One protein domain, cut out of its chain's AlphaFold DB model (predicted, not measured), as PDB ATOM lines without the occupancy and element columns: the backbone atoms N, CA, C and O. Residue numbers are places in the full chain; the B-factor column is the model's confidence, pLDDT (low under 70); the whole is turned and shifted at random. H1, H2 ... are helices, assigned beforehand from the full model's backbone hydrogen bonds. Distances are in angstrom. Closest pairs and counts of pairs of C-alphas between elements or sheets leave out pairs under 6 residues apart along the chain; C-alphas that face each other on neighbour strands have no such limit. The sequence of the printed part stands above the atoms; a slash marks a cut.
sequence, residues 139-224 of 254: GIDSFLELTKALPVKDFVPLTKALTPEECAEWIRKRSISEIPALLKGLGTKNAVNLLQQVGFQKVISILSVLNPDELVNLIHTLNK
ATOM      1  N   GLY A 139       7.523 -34.420  46.364       95.19
ATOM      2  CA  GLY A 139       6.833 -33.151  46.185       95.19
ATOM      3  C   GLY A 139       6.166 -33.021  44.813       95.19
ATOM      4  O   GLY A 139       6.555 -33.653  43.828       95.19
ATOM      5  N   ILE A 140       5.155 -32.156  44.743       94.06
ATOM      6  CA  ILE A 140       4.321 -31.968  43.547       94.06
ATOM      7  C   ILE A 140       5.136 -31.467  42.359       94.06
ATOM      8  O   ILE A 140       4.979 -31.989  41.261       94.06
ATOM      9  N   ASP A 141       6.020 -30.489  42.558       94.62
ATOM     10  CA  ASP A 141       6.822 -29.932  41.463       94.62
ATOM     11  C   ASP A 141       7.719 -30.994  40.824       94.62
ATOM     12  O   ASP A 141       7.689 -31.179  39.607       94.62
ATOM     13  N   SER A 142       8.420 -31.774  41.648       95.56
ATOM     14  CA  SER A 142       9.251 -32.884  41.185       95.56
ATOM     15  C   SER A 142       8.423 -33.980  40.509       95.56
ATOM     16  O   SER A 142       8.805 -34.520  39.472       95.56
ATOM     17  N   PHE A 143       7.256 -34.319  41.061       94.94
ATOM     18  CA  PHE A 143       6.365 -35.304  40.449       94.94
ATOM     19  C   PHE A 143       5.907 -34.855  39.056       94.94
ATOM     20  O   PHE A 143       5.918 -35.636  38.099       94.94
ATOM     21  N   LEU A 144       5.549 -33.581  38.919       94.50
ATOM     22  CA  LEU A 144       5.122 -32.989  37.657       94.50
ATOM     23  C   LEU A 144       6.252 -32.880  36.635       94.50
ATOM     24  O   LEU A 144       6.030 -33.117  35.449       94.50
ATOM     25  N   GLU A 145       7.464 -32.562  37.071       95.06
ATOM     26  CA  GLU A 145       8.627 -32.536  36.190       95.06
ATOM     27  C   GLU A 145       8.982 -33.945  35.684       95.06
ATOM     28  O   GLU A 145       9.171 -34.126  34.478       95.06
ATOM     29  N   LEU A 146       8.960 -34.970  36.548       94.12
ATOM     30  CA  LEU A 146       9.186 -36.360  36.127       94.12
ATOM     31  C   LEU A 146       8.127 -36.845  35.140       94.12
ATOM     32  O   LEU A 146       8.466 -37.423  34.110       94.12
ATOM     33  N   THR A 147       6.851 -36.611  35.437       91.81
ATOM     34  CA  THR A 147       5.737 -37.066  34.587       91.81
ATOM     35  C   THR A 147       5.644 -36.310  33.261       91.81
ATOM     36  O   THR A 147       5.124 -36.849  32.289       91.81
ATOM     37  N   LYS A 148       6.196 -35.094  33.177       92.38
ATOM     38  CA  LYS A 148       6.400 -34.382  31.905       92.38
ATOM     39  C   LYS A 148       7.576 -34.929  31.105       92.38
ATOM     40  O   LYS A 148       7.497 -35.014  29.882       92.38
ATOM     41  N   ALA A 149       8.677 -35.253  31.778       94.00
ATOM     42  CA  ALA A 149       9.893 -35.722  31.124       94.00
ATOM     43  C   ALA A 149       9.804 -37.192  30.681       94.00
ATOM     44  O   ALA A 149      10.502 -37.595  29.748       94.00
ATOM     45  N   LEU A 150       8.963 -37.991  31.341       93.19
ATOM     46  CA  LEU A 150       8.831 -39.426  31.114       93.19
ATOM     47  C   LEU A 150       7.423 -39.783  30.634       93.19
ATOM     48  O   LEU A 150       6.447 -39.446  31.302       93.19
ATOM     49  N   PRO A 151       7.278 -40.547  29.539       92.06
ATOM     50  CA  PRO A 151       5.981 -41.111  29.201       92.06
ATOM     51  C   PRO A 151       5.568 -42.151  30.256       92.06
ATOM     52  O   PRO A 151       6.412 -42.815  30.865       92.06
ATOM     53  N   VAL A 152       4.260 -42.365  30.429       92.56
ATOM     54  CA  VAL A 152       3.710 -43.270  31.461       92.56
ATOM     55  C   VAL A 152       4.291 -44.686  31.365       92.56
ATOM     56  O   VAL A 152       4.619 -45.295  32.382       92.56
ATOM     57  N   LYS A 153       4.523 -45.178  30.140       92.00
ATOM     58  CA  LYS A 153       5.161 -46.481  29.870       92.00
ATOM     59  C   LYS A 153       6.565 -46.640  30.471       92.00
ATOM     60  O   LYS A 153       7.003 -47.771  30.646       92.00
ATOM     61  N   ASP A 154       7.256 -45.535  30.748       93.81
ATOM     62  CA  ASP A 154       8.602 -45.511  31.321       93.81
ATOM     63  C   ASP A 154       8.568 -45.173  32.817       93.81
ATOM     64  O   ASP A 154       9.320 -45.753  33.601       93.81
ATOM     65  N   PHE A 155       7.628 -44.317  33.228       92.94
ATOM     66  CA  PHE A 155       7.393 -43.986  34.631       92.94
ATOM     67  C   PHE A 155       6.887 -45.191  35.445       92.94
ATOM     68  O   PHE A 155       7.416 -45.482  36.513       92.94
ATOM     69  N   VAL A 156       5.916 -45.953  34.931       92.69
ATOM     70  CA  VAL A 156       5.324 -47.102  35.647       92.69
ATOM     71  C   VAL A 156       6.340 -48.219  35.947       92.69
ATOM     72  O   VAL A 156       6.316 -48.780  37.040       92.69
ATOM     73  N   PRO A 157       7.245 -48.614  35.033       94.19
ATOM     74  CA  PRO A 157       8.313 -49.551  35.379       94.19
ATOM     75  C   PRO A 157       9.305 -48.994  36.401       94.19
ATOM     76  O   PRO A 157       9.821 -49.761  37.211       94.19
ATOM     77  N   LEU A 158       9.571 -47.685  36.371       93.75
ATOM     78  CA  LEU A 158      10.485 -47.044  37.311       93.75
ATOM     79  C   LEU A 158       9.957 -47.123  38.746       93.75
ATOM     80  O   LEU A 158      10.714 -47.470  39.650       93.75
ATOM     81  N   THR A 159       8.660 -46.894  38.953       92.25
ATOM     82  CA  THR A 159       8.045 -47.000  40.288       92.25
ATOM     83  C   THR A 159       8.034 -48.429  40.840       92.25
ATOM     84  O   THR A 159       7.918 -48.647  42.040       92.25
ATOM     85  N   LYS A 160       8.207 -49.444  39.986       90.38
ATOM     86  CA  LYS A 160       8.405 -50.839  40.421       90.38
ATOM     87  C   LYS A 160       9.852 -51.147  40.811       90.38
ATOM     88  O   LYS A 160      10.126 -52.235  41.313       90.38
ATOM     89  N   ALA A 161      10.780 -50.247  40.505       93.62
ATOM     90  CA  ALA A 161      12.213 -50.432  40.709       93.62
ATOM     91  C   ALA A 161      12.787 -49.539  41.814       93.62
ATOM     92  O   ALA A 161      13.804 -49.909  42.391       93.62
ATOM     93  N   LEU A 162      12.160 -48.392  42.074       94.69
ATOM     94  CA  LEU A 162      12.557 -47.420  43.091       94.69
ATOM     95  C   LEU A 162      11.410 -47.198  44.056       94.69
ATOM     96  O   LEU A 162      10.318 -46.911  43.585       94.69
ATOM     97  N   THR A 163      11.632 -47.231  45.365       95.62
ATOM     98  CA  THR A 163      10.610 -46.764  46.320       95.62
ATOM     99  C   THR A 163      10.432 -45.236  46.245       95.62
ATOM    100  O   THR A 163      11.285 -44.539  45.679       95.62
ATOM    101  N   PRO A 164       9.342 -44.668  46.797       96.75
ATOM    102  CA  PRO A 164       9.185 -43.217  46.917       96.75
ATOM    103  C   PRO A 164      10.377 -42.531  47.602       96.75
ATOM    104  O   PRO A 164      10.849 -41.496  47.135       96.75
ATOM    105  N   GLU A 165      10.917 -43.142  48.657       97.12
ATOM    106  CA  GLU A 165      12.064 -42.639  49.418       97.12
ATOM    107  C   GLU A 165      13.352 -42.699  48.597       97.12
ATOM    108  O   GLU A 165      14.135 -41.751  48.615       97.12
ATOM    109  N   GLU A 166      13.564 -43.777  47.839       97.00
ATOM    110  CA  GLU A 166      14.708 -43.893  46.933       97.00
ATOM    111  C   GLU A 166      14.630 -42.858  45.804       97.00
ATOM    112  O   GLU A 166      15.637 -42.252  45.437       97.00
ATOM    113  N   CYS A 167      13.430 -42.587  45.286       96.50
ATOM    114  CA  CYS A 167      13.213 -41.529  44.301       96.50
ATOM    115  C   CYS A 167      13.526 -40.140  44.890       96.50
ATOM    116  O   CYS A 167      14.257 -39.356  44.283       96.50
ATOM    117  N   ALA A 168      13.051 -39.856  46.107       97.19
ATOM    118  CA  ALA A 168      13.349 -38.611  46.815       97.19
ATOM    119  C   ALA A 168      14.854 -38.458  47.094       97.19
ATOM    120  O   ALA A 168      15.440 -37.392  46.887       97.19
ATOM    121  N   GLU A 169      15.510 -39.539  47.521       97.25
ATOM    122  CA  GLU A 169      16.951 -39.560  47.751       97.25
ATOM    123  C   GLU A 169      17.735 -39.330  46.455       97.25
ATOM    124  O   GLU A 169      18.713 -38.578  46.473       97.25
ATOM    125  N   TRP A 170      17.297 -39.921  45.337       96.94
ATOM    126  CA  TRP A 170      17.884 -39.680  44.020       96.94
ATOM    127  C   TRP A 170      17.848 -38.196  43.678       96.94
ATOM    128  O   TRP A 170      18.891 -37.607  43.390       96.94
ATOM    129  N   ILE A 171      16.666 -37.580  43.748       96.19
ATOM    130  CA  ILE A 171      16.467 -36.168  43.408       96.19
ATOM    131  C   ILE A 171      17.359 -35.279  44.280       96.19
ATOM    132  O   ILE A 171      18.025 -34.386  43.763       96.19
ATOM    133  N   ARG A 172      17.445 -35.565  45.586       95.75
ATOM    134  CA  ARG A 172      18.260 -34.795  46.536       95.75
ATOM    135  C   ARG A 172      19.768 -34.935  46.306       95.75
ATOM    136  O   ARG A 172      20.499 -33.966  46.480       95.75
ATOM    137  N   LYS A 173      20.261 -36.146  46.026       95.44
ATOM    138  CA  LYS A 173      21.707 -36.410  45.875       95.44
ATOM    139  C   LYS A 173      22.239 -36.062  44.489       95.44
ATOM    140  O   LYS A 173      23.446 -35.883  44.338       95.44
ATOM    141  N   ARG A 174      21.368 -36.077  43.486       91.81
ATOM    142  CA  ARG A 174      21.725 -35.965  42.076       91.81
ATOM    143  C   ARG A 174      20.959 -34.796  41.479       91.81
ATOM    144  O   ARG A 174      21.307 -33.644  41.697       91.81
ATOM    145  N   SER A 175      19.905 -35.108  40.748       93.62
ATOM    146  CA  SER A 175      18.940 -34.177  40.201       93.62
ATOM    147  C   SER A 175      17.779 -35.007  39.678       93.62
ATOM    148  O   SER A 175      17.953 -36.157  39.259       93.62
ATOM    149  N   ILE A 176      16.602 -34.402  39.640       94.88
ATOM    150  CA  ILE A 176      15.442 -34.950  38.948       94.88
ATOM    151  C   ILE A 176      15.714 -35.228  37.462       94.88
ATOM    152  O   ILE A 176      15.258 -36.241  36.932       94.88
ATOM    153  N   SER A 177      16.525 -34.392  36.807       94.44
ATOM    154  CA  SER A 177      16.841 -34.504  35.377       94.44
ATOM    155  C   SER A 177      17.701 -35.723  35.025       94.44
ATOM    156  O   SER A 177      17.687 -36.179  33.878       94.44
ATOM    157  N   GLU A 178      18.416 -36.301  35.997       94.56
ATOM    158  CA  GLU A 178      19.249 -37.483  35.757       94.56
ATOM    159  C   GLU A 178      18.430 -38.758  35.555       94.56
ATOM    160  O   GLU A 178      18.878 -39.652  34.836       94.56
ATOM    161  N   ILE A 179      17.232 -38.847  36.142       95.00
ATOM    162  CA  ILE A 179      16.361 -40.015  35.974       95.00
ATOM    163  C   ILE A 179      15.965 -40.156  34.487       95.00
ATOM    164  O   ILE A 179      16.276 -41.192  33.891       95.00
ATOM    165  N   PRO A 180      15.378 -39.135  33.825       95.12
ATOM    166  CA  PRO A 180      15.121 -39.190  32.387       95.12
ATOM    167  C   PRO A 180      16.367 -39.415  31.532       95.12
ATOM    168  O   PRO A 180      16.302 -40.177  30.566       95.12
ATOM    169  N   ALA A 181      17.501 -38.797  31.875       94.31
ATOM    170  CA  ALA A 181      18.745 -38.975  31.126       94.31
ATOM    171  C   ALA A 181      19.212 -40.439  31.140       94.31
ATOM    172  O   ALA A 181      19.492 -41.016  30.086       94.31
ATOM    173  N   LEU A 182      19.203 -41.076  32.315       94.19
ATOM    174  CA  LEU A 182      19.569 -42.481  32.471       94.19
ATOM    175  C   LEU A 182      18.629 -43.405  31.685       94.19
ATOM    176  O   LEU A 182      19.085 -44.317  30.991       94.19
ATOM    177  N   LEU A 183      17.317 -43.160  31.770       94.88
ATOM    178  CA  LEU A 183      16.306 -43.940  31.052       94.88
ATOM    179  C   LEU A 183      16.467 -43.801  29.535       94.88
ATOM    180  O   LEU A 183      16.366 -44.798  28.822       94.88
ATOM    181  N   LYS A 184      16.774 -42.599  29.041       93.94
ATOM    182  CA  LYS A 184      17.034 -42.349  27.618       93.94
ATOM    183  C   LYS A 184      18.321 -43.026  27.137       93.94
ATOM    184  O   LYS A 184      18.332 -43.578  26.042       93.94
ATOM    185  N   GLY A 185      19.382 -42.999  27.944       92.94
ATOM    186  CA  GLY A 185      20.686 -43.560  27.585       92.94
ATOM    187  C   GLY A 185      20.735 -45.091  27.609       92.94
ATOM    188  O   GLY A 185      21.318 -45.706  26.718       92.94
ATOM    189  N   LEU A 186      20.108 -45.725  28.606       92.50
ATOM    190  CA  LEU A 186      20.106 -47.190  28.749       92.50
ATOM    191  C   LEU A 186      18.869 -47.863  28.146       92.50
ATOM    192  O   LEU A 186      18.903 -49.056  27.829       92.50
ATOM    193  N   GLY A 187      17.770 -47.126  28.011       94.56
ATOM    194  CA  GLY A 187      16.432 -47.674  27.829       94.56
ATOM    195  C   GLY A 187      15.831 -48.138  29.160       94.56
ATOM    196  O   GLY A 187      16.499 -48.772  29.984       94.56
ATOM    197  N   THR A 188      14.534 -47.892  29.348       95.12
ATOM    198  CA  THR A 188      13.779 -48.159  30.588       95.12
ATOM    199  C   THR A 188      14.002 -49.561  31.142       95.12
ATOM    200  O   THR A 188      14.299 -49.725  32.322       95.12
ATOM    201  N   LYS A 189      13.926 -50.592  30.291       95.12
ATOM    202  CA  LYS A 189      14.105 -51.987  30.718       95.12
ATOM    203  C   LYS A 189      15.492 -52.239  31.311       95.12
ATOM    204  O   LYS A 189      15.604 -52.945  32.310       95.12
ATOM    205  N   ASN A 190      16.538 -51.685  30.704       94.69
ATOM    206  CA  ASN A 190      17.907 -51.885  31.172       94.69
ATOM    207  C   ASN A 190      18.190 -51.052  32.421       94.69
ATOM    208  O   ASN A 190      18.819 -51.568  33.338       94.69
ATOM    209  N   ALA A 191      17.686 -49.815  32.488       95.19
ATOM    210  CA  ALA A 191      17.798 -48.974  33.678       95.19
ATOM    211  C   ALA A 191      17.107 -49.623  34.890       95.19
ATOM    212  O   ALA A 191      17.714 -49.768  35.948       95.19
ATOM    213  N   VAL A 192      15.877 -50.116  34.721       95.69
ATOM    214  CA  VAL A 192      15.151 -50.858  35.765       95.69
ATOM    215  C   VAL A 192      15.902 -52.126  36.173       95.69
ATOM    216  O   VAL A 192      16.064 -52.389  37.362       95.69
ATOM    217  N   ASN A 193      16.414 -52.896  35.211       95.31
ATOM    218  CA  ASN A 193      17.180 -54.106  35.509       95.31
ATOM    219  C   ASN A 193      18.483 -53.792  36.265       95.31
ATOM    220  O   ASN A 193      18.844 -54.509  37.195       95.31
ATOM    221  N   LEU A 194      19.165 -52.698  35.911       93.81
ATOM    222  CA  LEU A 194      20.339 -52.213  36.632       93.81
ATOM    223  C   LEU A 194      19.988 -51.927  38.097       93.81
ATOM    224  O   LEU A 194      20.666 -52.429  38.990       93.81
ATOM    225  N   LEU A 195      18.904 -51.188  38.344       95.00
ATOM    226  CA  LEU A 195      18.441 -50.861  39.696       95.00
ATOM    227  C   LEU A 195      18.086 -52.109  40.504       95.00
ATOM    228  O   LEU A 195      18.537 -52.252  41.636       95.00
ATOM    229  N   GLN A 196      17.361 -53.051  39.903       94.06
ATOM    230  CA  GLN A 196      16.927 -54.277  40.571       94.06
ATOM    231  C   GLN A 196      18.078 -55.257  40.847       94.06
ATOM    232  O   GLN A 196      18.090 -55.909  41.889       94.06
ATOM    233  N   GLN A 197      19.044 -55.389  39.933       93.19
ATOM    234  CA  GLN A 197      20.147 -56.345  40.088       93.19
ATOM    235  C   GLN A 197      21.300 -55.802  40.926       93.19
ATOM    236  O   GLN A 197      21.903 -56.544  41.703       93.19
ATOM    237  N   VAL A 198      21.645 -54.527  40.747       93.25
ATOM    238  CA  VAL A 198      22.777 -53.906  41.445       93.25
ATOM    239  C   VAL A 198      22.334 -53.350  42.800       93.25
ATOM    240  O   VAL A 198      23.080 -53.463  43.777       93.25
ATOM    241  N   GLY A 199      21.105 -52.840  42.883       94.31
ATOM    242  CA  GLY A 199      20.534 -52.189  44.058       94.31
ATOM    243  C   GLY A 199      20.742 -50.676  44.028       94.31
ATOM    244  O   GLY A 199      21.819 -50.195  43.664       94.31
ATOM    245  N   PHE A 200      19.725 -49.928  44.458       95.44
ATOM    246  CA  PHE A 200      19.677 -48.464  44.401       95.44
ATOM    247  C   PHE A 200      20.925 -47.780  44.978       95.44
ATOM    248  O   PHE A 200      21.586 -47.021  44.274       95.44
ATOM    249  N   GLN A 201      21.329 -48.110  46.211       96.00
ATOM    250  CA  GLN A 201      22.482 -47.467  46.866       96.00
ATOM    251  C   GLN A 201      23.791 -47.639  46.083       96.00
ATOM    252  O   GLN A 201      24.612 -46.721  46.001       96.00
ATOM    253  N   LYS A 202      23.984 -48.803  45.455       95.94
ATOM    254  CA  LYS A 202      25.159 -49.052  44.615       95.94
ATOM    255  C   LYS A 202      25.067 -48.297  43.295       95.94
ATOM    256  O   LYS A 202      26.074 -47.749  42.866       95.94
ATOM    257  N   VAL A 203      23.885 -48.226  42.680       95.38
ATOM    258  CA  VAL A 203      23.681 -47.435  41.457       95.38
ATOM    259  C   VAL A 203      23.930 -45.951  41.719       95.38
ATOM    260  O   VAL A 203      24.677 -45.337  40.968       95.38
ATOM    261  N   ILE A 204      23.419 -45.396  42.819       95.19
ATOM    262  CA  ILE A 204      23.711 -44.014  43.227       95.19
ATOM    263  C   ILE A 204      25.208 -43.802  43.463       95.19
ATOM    264  O   ILE A 204      25.754 -42.786  43.044       95.19
ATOM    265  N   SER A 205      25.892 -44.763  44.089       95.38
ATOM    266  CA  SER A 205      27.341 -44.673  44.306       95.38
ATOM    267  C   SER A 205      28.116 -44.701  42.986       95.38
ATOM    268  O   SER A 205      29.036 -43.911  42.805       95.38
ATOM    269  N   ILE A 206      27.719 -45.545  42.030       94.12
ATOM    270  CA  ILE A 206      28.301 -45.543  40.679       94.12
ATOM    271  C   ILE A 206      28.060 -44.187  40.018       94.12
ATOM    272  O   ILE A 206      28.996 -43.594  39.487       94.12
ATOM    273  N   LEU A 207      26.833 -43.671  40.109       94.00
ATOM    274  CA  LEU A 207      26.475 -42.401  39.494       94.00
ATOM    275  C   LEU A 207      27.201 -41.207  40.133       94.00
ATOM    276  O   LEU A 207      27.536 -40.244  39.450       94.00
ATOM    277  N   SER A 208      27.533 -41.274  41.427       92.88
ATOM    278  CA  SER A 208      28.358 -40.248  42.085       92.88
ATOM    279  C   SER A 208      29.755 -40.094  41.486       92.88
ATOM    280  O   SER A 208      30.326 -39.012  41.582       92.88
ATOM    281  N   VAL A 209      30.273 -41.143  40.842       95.06
ATOM    282  CA  VAL A 209      31.574 -41.127  40.162       95.06
ATOM    283  C   VAL A 209      31.411 -40.915  38.657       95.06
ATOM    284  O   VAL A 209      32.255 -40.267  38.050       95.06
ATOM    285  N   LEU A 210      30.346 -41.461  38.067       93.19
ATOM    286  CA  LEU A 210      30.062 -41.411  36.636       93.19
ATOM    287  C   LEU A 210      28.704 -40.759  36.397       93.19
ATOM    288  O   LEU A 210      27.683 -41.282  36.833       93.19
ATOM    289  N   ASN A 211      28.641 -39.663  35.655       90.75
ATOM    290  CA  ASN A 211      27.341 -39.138  35.233       90.75
ATOM    291  C   ASN A 211      26.587 -40.162  34.335       90.75
ATOM    292  O   ASN A 211      27.175 -41.155  33.888       90.75
ATOM    293  N   PRO A 212      25.277 -39.978  34.071       91.06
ATOM    294  CA  PRO A 212      24.505 -40.939  33.279       91.06
ATOM    295  C   PRO A 212      25.124 -41.267  31.910       91.06
ATOM    296  O   PRO A 212      25.138 -42.434  31.516       91.06
ATOM    297  N   ASP A 213      25.691 -40.278  31.216       91.88
ATOM    298  CA  ASP A 213      26.306 -40.465  29.897       91.88
ATOM    299  C   ASP A 213      27.623 -41.253  29.981       91.88
ATOM    300  O   ASP A 213      27.879 -42.158  29.183       91.88
ATOM    301  N   GLU A 214      28.452 -40.968  30.986       94.00
ATOM    302  CA  GLU A 214      29.682 -41.704  31.280       94.00
ATOM    303  C   GLU A 214      29.390 -43.162  31.637       94.00
ATOM    304  O   GLU A 214      30.076 -44.065  31.151       94.00
ATOM    305  N   LEU A 215      28.339 -43.417  32.422       93.94
ATOM    306  CA  LEU A 215      27.904 -44.773  32.741       93.94
ATOM    307  C   LEU A 215      27.458 -45.527  31.480       93.94
ATOM    308  O   LEU A 215      27.845 -46.681  31.278       93.94
ATOM    309  N   VAL A 216      26.682 -44.880  30.608       93.06
ATOM    310  CA  VAL A 216      26.256 -45.464  29.327       93.06
ATOM    311  C   VAL A 216      27.472 -45.793  28.455       93.06
ATOM    312  O   VAL A 216      27.556 -46.898  27.909       93.06
ATOM    313  N   ASN A 217      28.442 -44.883  28.358       92.81
ATOM    314  CA  ASN A 217      29.677 -45.091  27.600       92.81
ATOM    315  C   ASN A 217      30.534 -46.223  28.180       92.81
ATOM    316  O   ASN A 217      31.062 -47.054  27.430       92.81
ATOM    317  N   LEU A 218      30.633 -46.311  29.509       92.62
ATOM    318  CA  LEU A 218      31.326 -47.400  30.187       92.62
ATOM    319  C   LEU A 218      30.669 -48.746  29.865       92.62
ATOM    320  O   LEU A 218      31.366 -49.680  29.474       92.62
ATOM    321  N   ILE A 219      29.341 -48.845  29.957       90.81
ATOM    322  CA  ILE A 219      28.599 -50.075  29.640       90.81
ATOM    323  C   ILE A 219      28.831 -50.496  28.183       90.81
ATOM    324  O   ILE A 219      29.104 -51.671  27.919       90.81
ATOM    325  N   HIS A 220      28.799 -49.556  27.235       89.06
ATOM    326  CA  HIS A 220      29.110 -49.840  25.830       89.06
ATOM    327  C   HIS A 220      30.541 -50.345  25.641       89.06
ATOM    328  O   HIS A 220      30.777 -51.260  24.849       89.06
ATOM    329  N   THR A 221      31.496 -49.766  26.367       92.44
ATOM    330  CA  THR A 221      32.902 -50.175  26.309       92.44
ATOM    331  C   THR A 221      33.078 -51.577  26.890       92.44
ATOM    332  O   THR A 221      33.673 -52.430  26.234       92.44
ATOM    333  N   LEU A 222      32.491 -51.857  28.058       89.38
ATOM    334  CA  LEU A 222      32.518 -53.173  28.703       89.38
ATOM    335  C   LEU A 222      31.903 -54.262  27.819       89.38
ATOM    336  O   LEU A 222      32.450 -55.356  27.740       89.38
ATOM    337  N   ASN A 223      30.816 -53.963  27.103       87.44
ATOM    338  CA  ASN A 223      30.187 -54.918  26.187       87.44
ATOM    339  C   ASN A 223      31.091 -55.292  24.993       87.44
ATOM    340  O   ASN A 223      30.983 -56.384  24.440       87.44
ATOM    341  N   LYS A 224      32.011 -54.405  24.595       90.56
ATOM    342  CA  LYS A 224      33.013 -54.689  23.553       90.56
ATOM    343  C   LYS A 224      34.212 -55.478  24.089       90.56
ATOM    344  O   LYS A 224      34.983 -56.023  23.297       90.56
TER     345      LYS A 224
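Overview. This is residues 139 to 224 of the 254 residues of an uncharacterized protein of Leptospira andrefontaineae (UniProt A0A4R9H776). The chain is wound in two stacked three-sided turns, H1-H2-H3 and H4-H5-H6, and the longest helix, H7, begins a third turn at one end. Helices of the same place in successive turns stand side by side and run the same way: H1, H4 and H7 in one row, H2 with H5, and H3 with H6. The printed part has 86 residues with seven named helices, H1 to H7 in order along the chain, and no named strand; the class is all helix. It is compact, with a radius of gyration of the C-alphas of 12.2 A, and elongated in outline, spanning 41 by 24 by 20 A.

Along the chain. H7 is residues 212 to 224, 18.9 A long from first to last C-alpha, and ends with C-alpha 224 at (33.013, -54.689, 23.553). H4 is residues 178 to 186, 12.0 A, and begins with C-alpha 178 at (19.249, -37.483, 35.757). H5 is residues 188 to 198, 15.2 A, and H6 is residues 200 to 209, 14.6 A. H1 is residues 140 to 149, 14.1 A, and begins with C-alpha 140 at (4.321, -31.968, 43.547). H2 is residues 152 to 159, 10.5 A, and H3 is residues 164 to 173, 14.3 A.

Arrangement. H7 touches H4 with residues 212 to 216 alone; the closest C-alphas, of Leu 182 and Pro 212, are 5.2 A apart. The two run the same way at a shallow tilt of 21 degrees. H1 and H4 are close but not clearly touching, with closest C-alphas Ala 149 and Pro 180 at 6.4 A, and run the same way at a shallow tilt of 22 degrees. H2 and H5 touch, with closest C-alphas Asp 154 and Thr 188 at 5.9 A, and run the same way at a shallow tilt of 6 degrees. H3 and H6 are close but not clearly touching, with closest C-alphas Glu 166 and Phe 200 at 7.2 A, and run the same way at a shallow tilt of 12 degrees. H4 and H5 are about perpendicular at 77 degrees, close but not clearly touching, with closest C-alphas Leu 183 and Ala 191 at 5.9 A. H2 and H3 meet only through their link. H5 and H7 are apart. Every O i to N i+4 pair is within hydrogen-bond range in H1, H3, H4, H5 and H7; in H2 it is 3 of 4 and in H6 5 of 6.

Size, cuts and confidence. The two C-alphas farthest apart, of Ile 140 and Lys 224, are 41.7 A apart. The printed part has no cut, and each of its six links between helices is tight. The mean pLDDT of the printed part is 94.0, and no printed residue is under 70.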